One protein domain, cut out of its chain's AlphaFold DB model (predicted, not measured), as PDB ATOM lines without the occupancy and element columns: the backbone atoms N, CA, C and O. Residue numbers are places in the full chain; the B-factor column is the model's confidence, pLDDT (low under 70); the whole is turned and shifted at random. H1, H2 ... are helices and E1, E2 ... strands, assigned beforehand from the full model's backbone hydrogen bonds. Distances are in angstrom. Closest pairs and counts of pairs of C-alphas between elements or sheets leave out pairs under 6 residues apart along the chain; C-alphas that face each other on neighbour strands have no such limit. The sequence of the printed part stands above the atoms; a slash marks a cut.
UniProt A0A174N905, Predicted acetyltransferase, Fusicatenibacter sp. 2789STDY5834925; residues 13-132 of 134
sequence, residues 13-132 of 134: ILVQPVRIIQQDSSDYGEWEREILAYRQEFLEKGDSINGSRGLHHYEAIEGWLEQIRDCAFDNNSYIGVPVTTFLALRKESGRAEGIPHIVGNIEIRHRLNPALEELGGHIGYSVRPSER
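Overview. This is residues 13 to 132 of the 134 residues of the protein "Predicted acetyltransferase" of Fusicatenibacter sp. 2789STDY5834925 (UniProt A0A174N905). A twisted four-stranded sheet has helices H2 and H3, about perpendicular to each other, over one face, while its other face is bare. The loop between E2 and E3 reaches beyond one end of the sheet and the small helix H4 lies beyond the other. The printed part has 120 residues, with elements in the order E1, H1, H2, H3, E2, E3, H4, E4; the sheet order is E1, E2, E3, E4, antiparallel throughout, and the class is mixed, helices and strands. It is compact, with a radius of gyration of the C-alphas of 14.4 A and spans of 46 by 32 by 26 A.

Arrangement. Edge strand E1, residues 13 to 15, is antiparallel to E2, residues 83 to 90; N 13 and O 89 are 2.9 A apart, within hydrogen-bond range. H1, residues 17 to 20, touches H3, residues 61 to 71; their closest C-alphas, of Val 18 and Leu 65, are 6.1 A apart. H2, residues 28 to 45, only just touches H3, with 3 pairs of C-alphas within 8 A, the closest being the C-alphas of Glu 32 and Ile 61 at 6.0 A; H2 touches H3 with its residues 32 to 36 alone, and their lines stand at 89 degrees, about perpendicular. H1, H2 and H3 are on the sheet but each only grazes it. E2 and E3, residues 102 to 109, form a hairpin, with N 86 and O 106 at 2.8 A. E4, residues 123 to 127, is antiparallel to E3, with N 107 and O 124 at 2.7 A. H4, residues 114 to 120, is not on the sheet. Every O i to N i+4 pair is within hydrogen-bond range in H3 and H4, 13 of 14 in H2; H1 is too short for one.

Along the chain. E1 begins at C-alpha 13, (159.699, 207.553, 173.602). H2 spans 26.2 A, H3 15.4 A, E2 22.8 A and E3 21.0 A. E4 ends at C-alpha 127, (152.226, 198.760, 181.077).

Size, cuts and confidence. The C-alphas farthest apart, of Ala 96 and Pro 114, are 46.7 A apart. The printed part has no cut. The links H2 to H3, H3 to E2 and E2 to E3 are long. Residues 73 to 78 and 93 to 97 have pLDDT under 70.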
ATOM      1  N   ILE A  13     158.342 207.860 174.061       93.00
ATOM      2  CA  ILE A  13     159.699 207.553 173.602       93.00
ATOM      3  C   ILE A  13     160.190 206.249 174.225       93.00
ATOM      4  O   ILE A  13     159.901 205.950 175.382       93.00
ATOM      5  N   LEU A  14     160.946 205.473 173.447       95.25
ATOM      6  CA  LEU A  14     161.588 204.252 173.920       95.25
ATOM      7  C   LEU A  14     163.074 204.503 174.137       95.25
ATOM      8  O   LEU A  14     163.781 204.930 173.223       95.25
ATOM      9  N   VAL A  15     163.557 204.190 175.332       95.75
ATOM     10  CA  VAL A  15     164.967 204.344 175.704       95.75
ATOM     11  C   VAL A  15     165.519 203.029 176.226       95.75
ATOM     12  O   VAL A  15     164.814 202.279 176.892       95.75
ATOM     13  N   GLN A  16     166.787 202.735 175.945       96.69
ATOM     14  CA  GLN A  16     167.463 201.593 176.563       96.69
ATOM     15  C   GLN A  16     168.044 202.032 177.912       96.69
ATOM     16  O   GLN A  16     168.926 202.893 177.896       96.69
ATOM     17  N   PRO A  17     167.627 201.447 179.053       96.31
ATOM     18  CA  PRO A  17     168.051 201.897 180.385       96.31
ATOM     19  C   PRO A  17     169.568 201.993 180.517       96.31
ATOM     20  O   PRO A  17     170.110 203.022 180.895       96.31
ATOM     21  N   VAL A  18     170.265 200.953 180.064       95.38
ATOM     22  CA  VAL A  18     171.729 200.839 180.140       95.38
ATOM     23  C   VAL A  18     172.493 201.831 179.259       95.38
ATOM     24  O   VAL A  18     173.711 201.916 179.377       95.38
ATOM     25  N   ARG A  19     171.814 202.557 178.361       95.06
ATOM     26  CA  ARG A  19     172.430 203.615 177.543       95.06
ATOM     27  C   ARG A  19     172.288 205.003 178.150       95.06
ATOM     28  O   ARG A  19     173.086 205.870 177.813       95.06
ATOM     29  N   ILE A  20     171.262 205.215 178.969       94.38
ATOM     30  CA  ILE A  20     170.905 206.542 179.480       94.38
ATOM     31  C   ILE A  20     171.071 206.671 180.997       94.38
ATOM     32  O   ILE A  20     171.169 207.787 181.482       94.38
ATOM     33  N   ILE A  21     171.145 205.555 181.730       96.19
ATOM     34  CA  ILE A  21     171.344 205.526 183.183       96.19
ATOM     35  C   ILE A  21     172.770 205.056 183.467       96.19
ATOM     36  O   ILE A  21     173.135 203.916 183.150       96.19
ATOM     37  N   GLN A  22     173.570 205.927 184.077       94.75
ATOM     38  CA  GLN A  22     174.924 205.628 184.544       94.75
ATOM     39  C   GLN A  22     174.959 205.802 186.063       94.75
ATOM     40  O   GLN A  22     174.328 206.703 186.592       94.75
ATOM     41  N   GLN A  23     175.640 204.915 186.785       92.38
ATOM     42  CA  GLN A  23     175.592 204.912 188.255       92.38
ATOM     43  C   GLN A  23     176.257 206.147 188.878       92.38
ATOM     44  O   GLN A  23     175.896 206.578 189.968       92.38
ATOM     45  N   ASP A  24     177.223 206.719 188.169       94.69
ATOM     46  CA  ASP A  24     177.960 207.920 188.530       94.69
ATOM     47  C   ASP A  24     177.323 209.216 187.996       94.69
ATOM     48  O   ASP A  24     177.851 210.302 188.252       94.69
ATOM     49  N   SER A  25     176.192 209.144 187.281       94.62
ATOM     50  CA  SER A  25     175.503 210.341 186.796       94.62
ATOM     51  C   SER A  25     174.727 211.049 187.908       94.62
ATOM     52  O   SER A  25     174.185 210.438 188.831       94.62
ATOM     53  N   SER A  26     174.637 212.379 187.812       94.69
ATOM     54  CA  SER A  26     173.939 213.208 188.806       94.69
ATOM     55  C   SER A  26     172.444 212.897 188.932       94.69
ATOM     56  O   SER A  26     171.851 213.176 189.969       94.69
ATOM     57  N   ASP A  27     171.836 212.330 187.889       94.81
ATOM     58  CA  ASP A  27     170.416 211.987 187.800       94.81
ATOM     59  C   ASP A  27     170.115 210.516 188.155       94.81
ATOM     60  O   ASP A  27     168.947 210.124 188.178       94.81
ATOM     61  N   TYR A  28     171.123 209.698 188.498       96.75
ATOM     62  CA  TYR A  28     170.931 208.279 188.835       96.75
ATOM     63  C   TYR A  28     169.880 208.070 189.934       96.75
ATOM     64  O   TYR A  28     168.986 207.236 189.807       96.75
ATOM     65  N   GLY A  29     169.943 208.875 190.998       97.00
ATOM     66  CA  GLY A  29     168.987 208.784 192.100       97.00
ATOM     67  C   GLY A  29     167.551 209.137 191.693       97.00
ATOM     68  O   GLY A  29     166.609 208.653 192.315       97.00
ATOM     69  N   GLU A  30     167.351 209.971 190.669       95.94
ATOM     70  CA  GLU A  30     166.013 210.243 190.125       95.94
ATOM     71  C   GLU A  30     165.495 209.065 189.297       95.94
ATOM     72  O   GLU A  30     164.341 208.669 189.471       95.94
ATOM     73  N   TRP A  31     166.354 208.458 188.473       97.31
ATOM     74  CA  TRP A  31     166.027 207.236 187.736       97.31
ATOM     75  C   TRP A  31     165.660 206.080 188.660       97.31
ATOM     76  O   TRP A  31     164.659 205.403 188.429       97.31
ATOM     77  N   GLU A  32     166.446 205.866 189.716       97.94
ATOM     78  CA  GLU A  32     166.180 204.827 190.706       97.94
ATOM     79  C   GLU A  32     164.819 205.029 191.367       97.94
ATOM     80  O   GLU A  32     164.018 204.096 191.409       97.94
ATOM     81  N   ARG A  33     164.501 206.255 191.796       97.69
ATOM     82  CA  ARG A  33     163.185 206.559 192.372       97.69
ATOM     83  C   ARG A  33     162.042 206.276 191.399       97.69
ATOM     84  O   ARG A  33     161.068 205.649 191.802       97.69
ATOM     85  N   GLU A  34     162.150 206.701 190.142       97.38
ATOM     86  CA  GLU A  34     161.083 206.513 189.147       97.38
ATOM     87  C   GLU A  34     160.888 205.034 188.767       97.38
ATOM     88  O   GLU A  34     159.755 204.552 188.683       97.38
ATOM     89  N   ILE A  35     161.974 204.271 188.598       98.12
ATOM     90  CA  ILE A  35     161.909 202.830 188.296       98.12
ATOM     91  C   ILE A  35     161.370 202.040 189.494       98.12
ATOM     92  O   ILE A  35     160.559 201.129 189.312       98.12
ATOM     93  N   LEU A  36     161.774 202.383 190.719       98.12
ATOM     94  CA  LEU A  36     161.239 201.739 191.919       98.12
ATOM     95  C   LEU A  36     159.771 202.112 192.153       98.12
ATOM     96  O   LEU A  36     159.002 201.245 192.555       98.12
ATOM     97  N   ALA A  37     159.346 203.336 191.824       98.12
ATOM     98  CA  ALA A  37     157.932 203.713 191.834       98.12
ATOM     99  C   ALA A  37     157.129 202.924 190.785       98.12
ATOM    100  O   ALA A  37     156.066 202.389 191.093       98.12
ATOM    101  N   TYR A  38     157.663 202.779 189.564       98.06
ATOM    102  CA  TYR A  38     157.095 201.901 188.535       98.06
ATOM    103  C   TYR A  38     156.932 200.469 189.051       98.06
ATOM    104  O   TYR A  38     155.844 199.916 188.948       98.06
ATOM    105  N   ARG A  39     157.976 199.889 189.658       98.06
ATOM    106  CA  ARG A  39     157.937 198.550 190.265       98.06
ATOM    107  C   ARG A  39     156.879 198.444 191.363       98.06
ATOM    108  O   ARG A  39     156.091 197.498 191.362       98.06
ATOM    109  N   GLN A  40     156.889 199.389 192.298       98.06
ATOM    110  CA  GLN A  40     156.042 199.384 193.487       98.06
ATOM    111  C   GLN A  40     154.558 199.352 193.120       98.06
ATOM    112  O   GLN A  40     153.789 198.618 193.733       98.06
ATOM    113  N   GLU A  41     154.167 200.062 192.064       97.94
ATOM    114  CA  GLU A  41     152.777 200.104 191.620       97.94
ATOM    115  C   GLU A  41     152.233 198.723 191.210       97.94
ATOM    116  O   GLU A  41     151.091 198.386 191.521       97.94
ATOM    117  N   PHE A  42     153.045 197.882 190.559       97.56
ATOM    118  CA  PHE A  42     152.636 196.505 190.254       97.56
ATOM    119  C   PHE A  42     152.502 195.662 191.519       97.56
ATOM    120  O   PHE A  42     151.531 194.918 191.649       97.56
ATOM    121  N   LEU A  43     153.441 195.800 192.462       95.88
ATOM    122  CA  LEU A  43     153.402 195.063 193.728       95.88
ATOM    123  C   LEU A  43     152.137 195.399 194.527       95.88
ATOM    124  O   LEU A  43     151.459 194.496 195.013       95.88
ATOM    125  N   GLU A  44     151.772 196.678 194.601       97.12
ATOM    126  CA  GLU A  44     150.563 197.145 195.292       97.12
ATOM    127  C   GLU A  44     149.272 196.659 194.634       97.12
ATOM    128  O   GLU A  44     148.274 196.419 195.315       97.12
ATOM    129  N   LYS A  45     149.281 196.489 193.310       95.50
ATOM    130  CA  LYS A  45     148.150 195.936 192.555       95.50
ATOM    131  C   LYS A  45     148.123 194.406 192.538       95.50
ATOM    132  O   LYS A  45     147.159 193.845 192.021       95.50
ATOM    133  N   GLY A  46     149.134 193.740 193.102       94.69
ATOM    134  CA  GLY A  46     149.278 192.284 193.037       94.69
ATOM    135  C   GLY A  46     149.477 191.770 191.608       94.69
ATOM    136  O   GLY A  46     149.039 190.668 191.288       94.69
ATOM    137  N   ASP A  47     150.084 192.585 190.747       94.00
ATOM    138  CA  ASP A  47     150.245 192.328 189.319       94.00
ATOM    139  C   ASP A  47     151.695 191.958 188.961       94.00
ATOM    140  O   ASP A  47     152.632 192.223 189.718       94.00
ATOM    141  N   SER A  48     151.902 191.349 187.791       91.69
ATOM    142  CA  SER A  48     153.226 190.953 187.313       91.69
ATOM    143  C   SER A  48     153.836 191.983 186.357       91.69
ATOM    144  O   SER A  48     153.203 192.484 185.428       91.69
ATOM    145  N   ILE A  49     155.131 192.256 186.536       94.88
ATOM    146  CA  ILE A  49     155.900 193.128 185.635       94.88
ATOM    147  C   ILE A  49     156.470 192.285 184.490       94.88
ATOM    148  O   ILE A  49     157.657 191.943 184.469       94.88
ATOM    149  N   ASN A  50     155.621 191.869 183.554       92.50
ATOM    150  CA  ASN A  50     156.051 191.009 182.452       92.50
ATOM    151  C   ASN A  50     157.087 191.701 181.544       92.50
ATOM    152  O   ASN A  50     157.085 192.917 181.347       92.50
ATOM    153  N   GLY A  51     158.019 190.910 181.001       91.06
ATOM    154  CA  GLY A  51     159.050 191.405 180.081       91.06
ATOM    155  C   GLY A  51     159.997 192.451 180.678       91.06
ATOM    156  O   GLY A  51     160.461 193.312 179.944       91.06
ATOM    157  N   SER A  52     160.229 192.445 181.995       92.75
ATOM    158  CA  SER A  52     161.031 193.456 182.717       92.75
ATOM    159  C   SER A  52     162.360 192.929 183.260       92.75
ATOM    160  O   SER A  52     162.962 193.527 184.149       92.75
ATOM    161  N   ARG A  53     162.784 191.758 182.795       90.44
ATOM    162  CA  ARG A  53     163.922 190.999 183.320       90.44
ATOM    163  C   ARG A  53     163.885 190.779 184.830       90.44
ATOM    164  O   ARG A  53     164.907 190.823 185.501       90.44
ATOM    165  N   GLY A  54     162.686 190.523 185.350       91.69
ATOM    166  CA  GLY A  54     162.495 190.213 186.762       91.69
ATOM    167  C   GLY A  54     162.644 191.423 187.677       91.69
ATOM    168  O   GLY A  54     163.000 191.235 188.831       91.69
ATOM    169  N   LEU A  55     162.353 192.644 187.201       95.56
ATOM    170  CA  LEU A  55     162.482 193.889 187.978       95.56
ATOM    171  C   LEU A  55     161.884 193.798 189.398       95.56
ATOM    172  O   LEU A  55     162.416 194.370 190.341       95.56
ATOM    173  N   HIS A  56     160.807 193.034 189.581       93.88
ATOM    174  CA  HIS A  56     160.173 192.820 190.882       93.88
ATOM    175  C   HIS A  56     161.089 192.164 191.940       93.88
ATOM    176  O   HIS A  56     160.846 192.353 193.130       93.88
ATOM    177  N   HIS A  57     162.156 191.467 191.541       93.25
ATOM    178  CA  HIS A  57     163.130 190.834 192.441       93.25
ATOM    179  C   HIS A  57     164.243 191.766 192.944       93.25
ATOM    180  O   HIS A  57     165.048 191.341 193.769       93.25
ATOM    181  N   TYR A  58     164.311 193.006 192.456       95.31
ATOM    182  CA  TYR A  58     165.386 193.940 192.783       95.31
ATOM    183  C   TYR A  58     164.875 195.067 193.688       95.31
ATOM    184  O   TYR A  58     163.909 195.748 193.347       95.31
ATOM    185  N   GLU A  59     165.539 195.276 194.827       94.88
ATOM    186  CA  GLU A  59     165.284 196.417 195.727       94.88
ATOM    187  C   GLU A  59     166.105 197.666 195.349       94.88
ATOM    188  O   GLU A  59     165.756 198.774 195.739       94.88
ATOM    189  N   ALA A  60     167.170 197.493 194.562       96.56
ATOM    190  CA  ALA A  60     167.994 198.560 193.995       96.56
ATOM    191  C   ALA A  60     168.190 198.316 192.493       96.56
ATOM    192  O   ALA A  60     168.301 197.163 192.063       96.56
ATOM    193  N   ILE A  61     168.239 199.380 191.683       97.56
ATOM    194  CA  ILE A  61     168.238 199.218 190.216       97.56
ATOM    195  C   ILE A  61     169.605 198.832 189.645       97.56
ATOM    196  O   ILE A  61     169.668 198.389 188.503       97.56
ATOM    197  N   GLU A  62     170.685 198.953 190.418       96.75
ATOM    198  CA  GLU A  62     172.051 198.610 189.998       96.75
ATOM    199  C   GLU A  62     172.140 197.173 189.468       96.75
ATOM    200  O   GLU A  62     172.468 196.964 188.298       96.75
ATOM    201  N   GLY A  63     171.737 196.191 190.283       95.12
ATOM    202  CA  GLY A  63     171.754 194.780 189.887       95.12
ATOM    203  C   GLY A  63     170.795 194.468 188.731       95.12
ATOM    204  O   GLY A  63     171.048 193.576 187.922       95.12
ATOM    205  N   TRP A  64     169.707 195.232 188.596       95.94
ATOM    206  CA  TRP A  64     168.806 195.112 187.449       95.94
ATOM    207  C   TRP A  64     169.450 195.644 186.159       95.94
ATOM    208  O   TRP A  64     169.330 195.024 185.099       95.94
ATOM    209  N   LEU A  65     170.181 196.760 186.231       96.31
ATOM    210  CA  LEU A  65     170.923 197.314 185.099       96.31
ATOM    211  C   LEU A  65     172.056 196.381 184.658       96.31
ATOM    212  O   LEU A  65     172.239 196.197 183.456       96.31
ATOM    213  N   GLU A  66     172.782 195.765 185.595       92.81
ATOM    214  CA  GLU A  66     173.771 194.716 185.300       92.81
ATOM    215  C   GLU A  66     173.136 193.556 184.531       92.81
ATOM    216  O   GLU A  66     173.583 193.224 183.432       92.81
ATOM    217  N   GLN A  67     172.007 193.036 185.022       90.94
ATOM    218  CA  GLN A  67     171.275 191.966 184.351       90.94
ATOM    219  C   GLN A  67     170.855 192.343 182.918       90.94
ATOM    220  O   GLN A  67     170.895 191.496 182.019       90.94
ATOM    221  N   ILE A  68     170.448 193.595 182.670       93.38
ATOM    222  CA  ILE A  68     170.127 194.064 181.313       93.38
ATOM    223  C   ILE A  68     171.374 194.068 180.421       93.38
ATOM    224  O   ILE A  68     171.272 193.653 179.263       93.38
ATOM    225  N   ARG A  69     172.531 194.520 180.928       91.31
ATOM    226  CA  ARG A  69     173.792 194.537 180.160       91.31
ATOM    227  C   ARG A  69     174.199 193.125 179.749       91.31
ATOM    228  O   ARG A  69     174.477 192.905 178.571       91.31
ATOM    229  N   ASP A  70     174.132 192.171 180.671       88.44
ATOM    230  CA  ASP A  70     174.518 190.779 180.413       88.44
ATOM    231  C   ASP A  70     173.635 190.122 179.347       88.44
ATOM    232  O   ASP A  70     174.108 189.393 178.472       88.44
ATOM    233  N   CYS A  71     172.336 190.427 179.357       85.81
ATOM    234  CA  CYS A  71     171.398 189.855 178.394       85.81
ATOM    235  C   CYS A  71     171.503 190.439 176.980       85.81
ATOM    236  O   CYS A  71     170.891 189.891 176.060       85.81
ATOM    237  N   ALA A  72     172.203 191.560 176.793       80.94
ATOM    238  CA  ALA A  72     172.307 192.205 175.488       80.94
ATOM    239  C   ALA A  72     173.247 191.450 174.532       80.94
ATOM    240  O   ALA A  72     173.090 191.569 173.316       80.94
ATOM    241  N   PHE A  73     174.199 190.676 175.065       69.31
ATOM    242  CA  PHE A  73     175.300 190.101 174.287       69.31
ATOM    243  C   PHE A  73     175.391 188.573 174.334       69.31
ATOM    244  O   PHE A  73     175.987 187.993 173.430       69.31
ATOM    245  N   ASP A  74     174.797 187.912 175.331       64.12
ATOM    246  CA  ASP A  74     174.986 186.474 175.538       64.12
ATOM    247  C   ASP A  74     173.690 185.740 175.927       64.12
ATOM    248  O   ASP A  74     172.694 186.319 176.363       64.12
ATOM    249  N   ASN A  75     173.727 184.414 175.803       58.22
ATOM    250  CA  ASN A  75     172.735 183.471 176.297       58.22
ATOM    251  C   ASN A  75     172.610 183.443 177.828       58.22
ATOM    252  O   ASN A  75     171.833 182.646 178.346       58.22
ATOM    253  N   ASN A  76     173.353 184.296 178.538       57.91
ATOM    254  CA  ASN A  76     173.364 184.403 179.994       57.91
ATOM    255  C   ASN A  76     172.094 185.065 180.566       57.91
ATOM    256  O   ASN A  76     171.968 185.293 181.766       57.91
ATOM    257  N   SER A  77     171.112 185.367 179.713       64.75
ATOM    258  CA  SER A  77     169.754 185.625 180.175       64.75
ATOM    259  C   SER A  77     169.179 184.355 180.816       64.75
ATOM    260  O   SER A  77     169.311 183.274 180.245       64.75
ATOM    261  N   TYR A  78     168.438 184.479 181.918       67.88
ATOM    262  CA  TYR A  78     167.673 183.366 182.505       67.88
ATOM    263  C   TYR A  78     166.776 182.630 181.483       67.88
ATOM    264  O   TYR A  78     166.540 181.432 181.584       67.88
ATOM    265  N   ILE A  79     166.314 183.345 180.454       76.25
ATOM    266  CA  ILE A  79     165.488 182.823 179.355       76.25
ATOM    267  C   ILE A  79     166.295 182.212 178.199       76.25
ATOM    268  O   ILE A  79     165.703 181.759 177.226       76.25
ATOM    269  N   GLY A  80     167.626 182.196 178.275       84.94
ATOM    270  CA  GLY A  80     168.513 181.591 177.284       84.94
ATOM    271  C   GLY A  80     168.383 182.152 175.865       84.94
ATOM    272  O   GLY A  80     168.418 181.361 174.923       84.94
ATOM    273  N   VAL A  81     168.194 183.470 175.692       89.50
ATOM    274  CA  VAL A  81     168.278 184.176 174.396       89.50
ATOM    275  C   VAL A  81     168.731 185.638 174.588       89.50
ATOM    276  O   VAL A  81     168.354 186.252 175.583       89.50
ATOM    277  N   PRO A  82     169.469 186.248 173.640       92.12
ATOM    278  CA  PRO A  82     169.778 187.677 173.700       92.12
ATOM    279  C   PRO A  82     168.515 188.538 173.649       92.12
ATOM    280  O   PRO A  82     167.594 188.258 172.870       92.12
ATOM    281  N   VAL A  83     168.482 189.615 174.436       91.94
ATOM    282  CA  VAL A  83     167.323 190.513 174.521       91.94
ATOM    283  C   VAL A  83     167.744 191.966 174.643       91.94
ATOM    284  O   VAL A  83     168.642 192.307 175.406       91.94
ATOM    285  N   THR A  84     167.009 192.842 173.969       93.94
ATOM    286  CA  THR A  84     167.082 194.285 174.196       93.94
ATOM    287  C   THR A  84     165.912 194.752 175.051       93.94
ATOM    288  O   THR A  84     164.762 194.474 174.717       93.94
ATOM    289  N   THR A  85     166.208 195.485 176.123       95.50
ATOM    290  CA  THR A  85     165.208 196.084 177.018       95.50
ATOM    291  C   THR A  85     165.055 197.573 176.732       95.50
ATOM    292  O   THR A  85     166.047 198.291 176.598       95.50
ATOM    293  N   PHE A  86     163.809 198.034 176.699       97.62
ATOM    294  CA  PHE A  86     163.427 199.432 176.604       97.62
ATOM    295  C   PHE A  86     162.502 199.817 177.759       97.62
ATOM    296  O   PHE A  86     161.649 199.027 178.168       97.62
ATOM    297  N   LEU A  87     162.632 201.052 178.233       97.81
ATOM    298  CA  LEU A  87     161.593 201.741 178.993       97.81
ATOM    299  C   LEU A  87     160.788 202.615 178.036       97.81
ATOM    300  O   LEU A  87     161.360 203.276 177.167       97.81
ATOM    301  N   ALA A  88     159.471 202.600 178.208       96.75
ATOM    302  CA  ALA A  88     158.553 203.497 177.530       96.75
ATOM    303  C   ALA A  88     158.289 204.696 178.438       96.75
ATOM    304  O   ALA A  88     157.790 204.539 179.552       96.75
ATOM    305  N   LEU A  89     158.637 205.883 177.957       94.81
ATOM    306  CA  LEU A  89     158.538 207.127 178.706       94.81
ATOM    307  C   LEU A  89     157.497 208.036 178.070       94.81
ATOM    308  O   LEU A  89     157.513 208.216 176.851       94.81
ATOM    309  N   ARG A  90     156.636 208.648 178.884       91.94
ATOM    310  CA  ARG A  90     155.740 209.708 178.419       91.94
ATOM    311  C   ARG A  90     156.498 211.026 178.355       91.94
ATOM    312  O   ARG A  90     157.038 211.499 179.352       91.94
ATOM    313  N   LYS A  91     156.519 211.634 177.173       81.69
ATOM    314  CA  LYS A  91     157.044 212.976 176.967       81.69
ATOM    315  C   LYS A  91     156.004 213.978 177.449       81.69
ATOM    316  O   LYS A  91     155.012 214.229 176.775       81.69
ATOM    317  N   GLU A  92     156.239 214.564 178.611       73.75
ATOM    318  CA  GLU A  92     155.367 215.616 179.122       73.75
ATOM    319  C   GLU A  92     155.687 216.945 178.434       73.75
ATOM    320  O   GLU A  92     156.767 217.525 178.587       73.75
ATOM    321  N   SER A  93     154.729 217.445 177.655       60.88
ATOM    322  CA  SER A  93     154.850 218.734 176.981       60.88
ATOM    323  C   SER A  93     154.949 219.879 177.995       60.88
ATOM    324  O   SER A  93     153.941 220.301 178.554       60.88
ATOM    325  N   GLY A  94     156.147 220.441 178.171       57.81
ATOM    326  CA  GLY A  94     156.385 221.593 179.050       57.81
ATOM    327  C   GLY A  94     156.970 221.247 180.420       57.81
ATOM    328  O   GLY A  94     157.193 222.159 181.215       57.81
ATOM    329  N   ARG A  95     157.275 219.970 180.690       62.84
ATOM    330  CA  ARG A  95     158.107 219.604 181.839       62.84
ATOM    331  C   ARG A  95     159.552 219.996 181.530       62.84
ATOM    332  O   ARG A  95     160.161 219.454 180.611       62.84
ATOM    333  N   ALA A  96     160.061 220.997 182.242       56.47
ATOM    334  CA  ALA A  96     161.393 221.548 181.995       56.47
ATOM    335  C   ALA A  96     162.511 220.713 182.644       56.47
ATOM    336  O   ALA A  96     163.655 220.792 182.205       56.47
ATOM    337  N   GLU A  97     162.187 219.927 183.679       69.69
ATOM    338  CA  GLU A  97     163.167 219.277 184.552       69.69
ATOM    339  C   GLU A  97     162.677 217.907 185.061       69.69
ATOM    340  O   GLU A  97     161.478 217.693 185.287       69.69
ATOM    341  N   GLY A  98     163.631 216.997 185.276       79.06
ATOM    342  CA  GLY A  98     163.436 215.681 185.885       79.06
ATOM    343  C   GLY A  98     163.248 214.523 184.901       79.06
ATOM    344  O   GLY A  98     163.085 214.702 183.691       79.06
ATOM    345  N   ILE A  99     163.269 213.309 185.451       87.06
ATOM    346  CA  ILE A  99     163.075 212.072 184.691       87.06
ATOM    347  C   ILE A  99     161.626 211.955 184.185       87.06
ATOM    348  O   ILE A  99     160.690 212.152 184.968       87.06
ATOM    349  N   PRO A 100     161.408 211.644 182.890       89.69
ATOM    350  CA  PRO A 100     160.070 211.432 182.351       89.69
ATOM    351  C   PRO A 100     159.345 210.255 183.014       89.69
ATOM    352  O   PRO A 100     159.960 209.248 183.362       89.69
ATOM    353  N   HIS A 101     158.021 210.351 183.101       93.69
ATOM    354  CA  HIS A 101     157.165 209.307 183.667       93.69
ATOM    355  C   HIS A 101     157.257 207.991 182.877       93.69
ATOM    356  O   HIS A 101     157.021 207.970 181.662       93.69
ATOM    357  N   ILE A 102     157.568 206.882 183.556       96.50
ATOM    358  CA  ILE A 102     157.634 205.548 182.940       96.50
ATOM    359  C   ILE A 102     156.221 204.978 182.787       96.50
ATOM    360  O   ILE A 102     155.550 204.650 183.759       96.50
ATOM    361  N   VAL A 103     155.777 204.773 181.551       96.88
ATOM    362  CA  VAL A 103     154.465 204.167 181.262       96.88
ATOM    363  C   VAL A 103     154.541 202.663 181.019       96.88
ATOM    364  O   VAL A 103     153.514 201.986 180.994       96.88
ATOM    365  N   GLY A 104     155.741 202.112 180.845       97.12
ATOM    366  CA  GLY A 104     155.912 200.685 180.608       97.12
ATOM    367  C   GLY A 104     157.348 200.263 180.334       97.12
ATOM    368  O   GLY A 104     158.281 201.067 180.320       97.12
ATOM    369  N   ASN A 105     157.505 198.980 180.040       97.38
ATOM    370  CA  ASN A 105     158.748 198.369 179.586       97.38
ATOM    371  C   ASN A 105     158.473 197.431 178.411       97.38
ATOM    372  O   ASN A 105     157.390 196.856 178.297       97.38
ATOM    373  N   ILE A 106     159.479 197.253 177.561       97.62
ATOM    374  CA  ILE A 106     159.424 196.371 176.399       97.62
ATOM    375  C   ILE A 106     160.731 195.588 176.319       97.62
ATOM    376  O   ILE A 106     161.818 196.137 176.467       97.62
ATOM    377  N   GLU A 107     160.625 194.304 176.030       94.44
ATOM    378  CA  GLU A 107     161.717 193.389 175.760       94.44
ATOM    379  C   GLU A 107     161.577 192.803 174.366       94.44
ATOM    380  O   GLU A 107     160.542 192.231 174.027       94.44
ATOM    381  N   ILE A 108     162.651 192.902 173.586       94.81
ATOM    382  CA  ILE A 108     162.761 192.306 172.256       94.81
ATOM    383  C   ILE A 108     163.773 191.172 172.319       94.81
ATOM    384  O   ILE A 108     164.974 191.411 172.457       94.81
ATOM    385  N   ARG A 109     163.285 189.937 172.217       93.44
ATOM    386  CA  ARG A 109     164.094 188.718 172.144       93.44
ATOM    387  C   ARG A 109     164.548 188.525 170.702       93.44
ATOM    388  O   ARG A 109     163.721 188.401 169.801       93.44
ATOM    389  N   HIS A 110     165.858 188.485 170.473       92.75
ATOM    390  CA  HIS A 110     166.442 188.439 169.119       92.75
ATOM    391  C   HIS A 110     166.317 187.068 168.447       92.75
ATOM    392  O   HIS A 110     166.542 186.931 167.248       92.75
ATOM    393  N   ARG A 111     165.952 186.047 169.222       91.62
ATOM    394  CA  ARG A 111     165.642 184.688 168.775       91.62
ATOM    395  C   ARG A 111     164.712 184.021 169.783       91.62
ATOM    396  O   ARG A 111     164.589 184.502 170.910       91.62
ATOM    397  N   LEU A 112     164.109 182.908 169.385       92.75
ATOM    398  CA  LEU A 112     163.310 182.057 170.261       92.75
ATOM    399  C   LEU A 112     164.053 180.746 170.522       92.75
ATOM    400  O   LEU A 112     164.826 180.272 169.692       92.75
ATOM    401  N   ASN A 113     163.836 180.195 171.708       91.31
ATOM    402  CA  ASN A 113     164.110 178.798 172.022       91.31
ATOM    403  C   ASN A 113     162.769 178.029 172.009       91.31
ATOM    404  O   ASN A 113     161.725 178.684 171.958       91.31
ATOM    405  N   PRO A 114     162.751 176.687 172.106       93.75
ATOM    406  CA  PRO A 114     161.508 175.917 171.973       93.75
ATOM    407  C   PRO A 114     160.376 176.363 172.916       93.75
ATOM    408  O   PRO A 114     159.225 176.449 172.505       93.75
ATOM    409  N   ALA A 115     160.698 176.733 174.161       91.06
ATOM    410  CA  ALA A 115     159.697 177.223 175.111       91.06
ATOM    411  C   ALA A 115     159.118 178.591 174.699       91.06
ATOM    412  O   ALA A 115     157.923 178.849 174.852       91.06
ATOM    413  N   LEU A 116     159.960 179.479 174.163       91.94
ATOM    414  CA  LEU A 116     159.528 180.781 173.661       91.94
ATOM    415  C   LEU A 116     158.755 180.667 172.339       91.94
ATOM    416  O   LEU A 116     157.883 181.495 172.105       91.94
ATOM    417  N   GLU A 117     159.032 179.668 171.500       94.00
ATOM    418  CA  GLU A 117     158.251 179.398 170.283       94.00
ATOM    419  C   GLU A 117     156.811 178.993 170.608       94.00
ATOM    420  O   GLU A 117     155.887 179.417 169.920       94.00
ATOM    421  N   GLU A 118     156.620 178.218 171.676       93.69
ATOM    422  CA  GLU A 118     155.302 177.720 172.064       93.69
ATOM    423  C   GLU A 118     154.473 178.763 172.829       93.69
ATOM    424  O   GLU A 118     153.286 178.930 172.550       93.69
ATOM    425  N   LEU A 119     155.081 179.472 173.793       86.88
ATOM    426  CA  LEU A 119     154.327 180.263 174.781       86.88
ATOM    427  C   LEU A 119     154.789 181.721 174.947       86.88
ATOM    428  O   LEU A 119     154.045 182.529 175.499       86.88
ATOM    429  N   GLY A 120     156.010 182.076 174.529       88.38
ATOM    430  CA  GLY A 120     156.650 183.339 174.943       88.38
ATOM    431  C   GLY A 120     156.768 184.425 173.872       88.38
ATOM    432  O   GLY A 120     156.727 185.614 174.193       88.38
ATOM    433  N   GLY A 121     156.950 184.032 172.612       94.50
ATOM    434  CA  GLY A 121     157.169 184.917 171.472       94.50
ATOM    435  C   GLY A 121     158.402 185.822 171.589       94.50
ATOM    436  O   GLY A 121     159.223 185.725 172.505       94.50
ATOM    437  N   HIS A 122     158.530 186.748 170.638       95.31
ATOM    438  CA  HIS A 122     159.657 187.685 170.581       95.31
ATOM    439  C   HIS A 122     159.526 188.874 171.532       95.31
ATOM    440  O   HIS A 122     160.531 189.499 171.856       95.31
ATOM    441  N   ILE A 123     158.309 189.203 171.963       95.62
ATOM    442  CA  ILE A 123     158.030 190.451 172.669       95.62
ATOM    443  C   ILE A 123     157.513 190.131 174.066       95.62
ATOM    444  O   ILE A 123     156.520 189.427 174.227       95.62
ATOM    445  N   GLY A 124     158.195 190.654 175.079       94.25
ATOM    446  CA  GLY A 124     157.663 190.779 176.433       94.25
ATOM    447  C   GLY A 124     157.417 192.250 176.725       94.25
ATOM    448  O   GLY A 124     158.207 193.088 176.316       94.25
ATOM    449  N   TYR A 125     156.338 192.593 177.414       96.56
ATOM    450  CA  TYR A 125     156.098 193.974 177.813       96.56
ATOM    451  C   TYR A 125     155.240 194.022 179.066       96.56
ATOM    452  O   TYR A 125     154.535 193.061 179.388       96.56
ATOM    453  N   SER A 126     155.261 195.164 179.738       96.94
ATOM    454  CA  SER A 126     154.201 195.518 180.669       96.94
ATOM    455  C   SER A 126     153.936 197.018 180.637       96.94
ATOM    456  O   SER A 126     154.775 197.810 180.207       96.94
ATOM    457  N   VAL A 127     152.713 197.379 181.014       97.06
ATOM    458  CA  VAL A 127     152.226 198.760 181.077       97.06
ATOM    459  C   VAL A 127     151.985 199.077 182.543       97.06
ATOM    460  O   VAL A 127     151.371 198.255 183.234       97.06
ATOM    461  N   ARG A 128     152.446 200.243 183.009       97.19
ATOM    462  CA  ARG A 128     152.205 200.736 184.373       97.19
ATOM    463  C   ARG A 128     150.699 200.620 184.683       97.19
ATOM    464  O   ARG A 128     149.906 201.051 183.847       97.19
ATOM    465  N   PRO A 129     150.267 200.000 185.797       96.62
ATOM    466  CA  PRO A 129     148.850 199.712 186.037       96.62
ATOM    467  C   PRO A 129     147.905 200.915 185.877       96.62
ATOM    468  O   PRO A 129     146.851 200.782 185.262       96.62
ATOM    469  N   SER A 130     148.302 202.087 186.361       95.06
ATOM    470  CA  SER A 130     147.586 203.367 186.272       95.06
ATOM    471  C   SER A 130     147.478 203.923 184.852       95.06
ATOM    472  O   SER A 130     146.624 204.761 184.586       95.06
ATOM    473  N   GLU A 131     148.294 203.427 183.924       94.44
ATOM    474  CA  GLU A 131     148.313 203.831 182.515       94.44
ATOM    475  C   GLU A 131     147.444 202.933 181.627       94.44
ATOM    476  O   GLU A 131     147.369 203.113 180.409       94.44
ATOM    477  N   ARG A 132     146.778 201.935 182.216       93.56
ATOM    478  CA  ARG A 132     145.883 201.031 181.495       93.56
ATOM    479  C   ARG A 132     144.475 201.611 181.462       93.56
ATOM    480  O   ARG A 132     143.957 202.094 182.462       93.56
TER     481      ARG A 132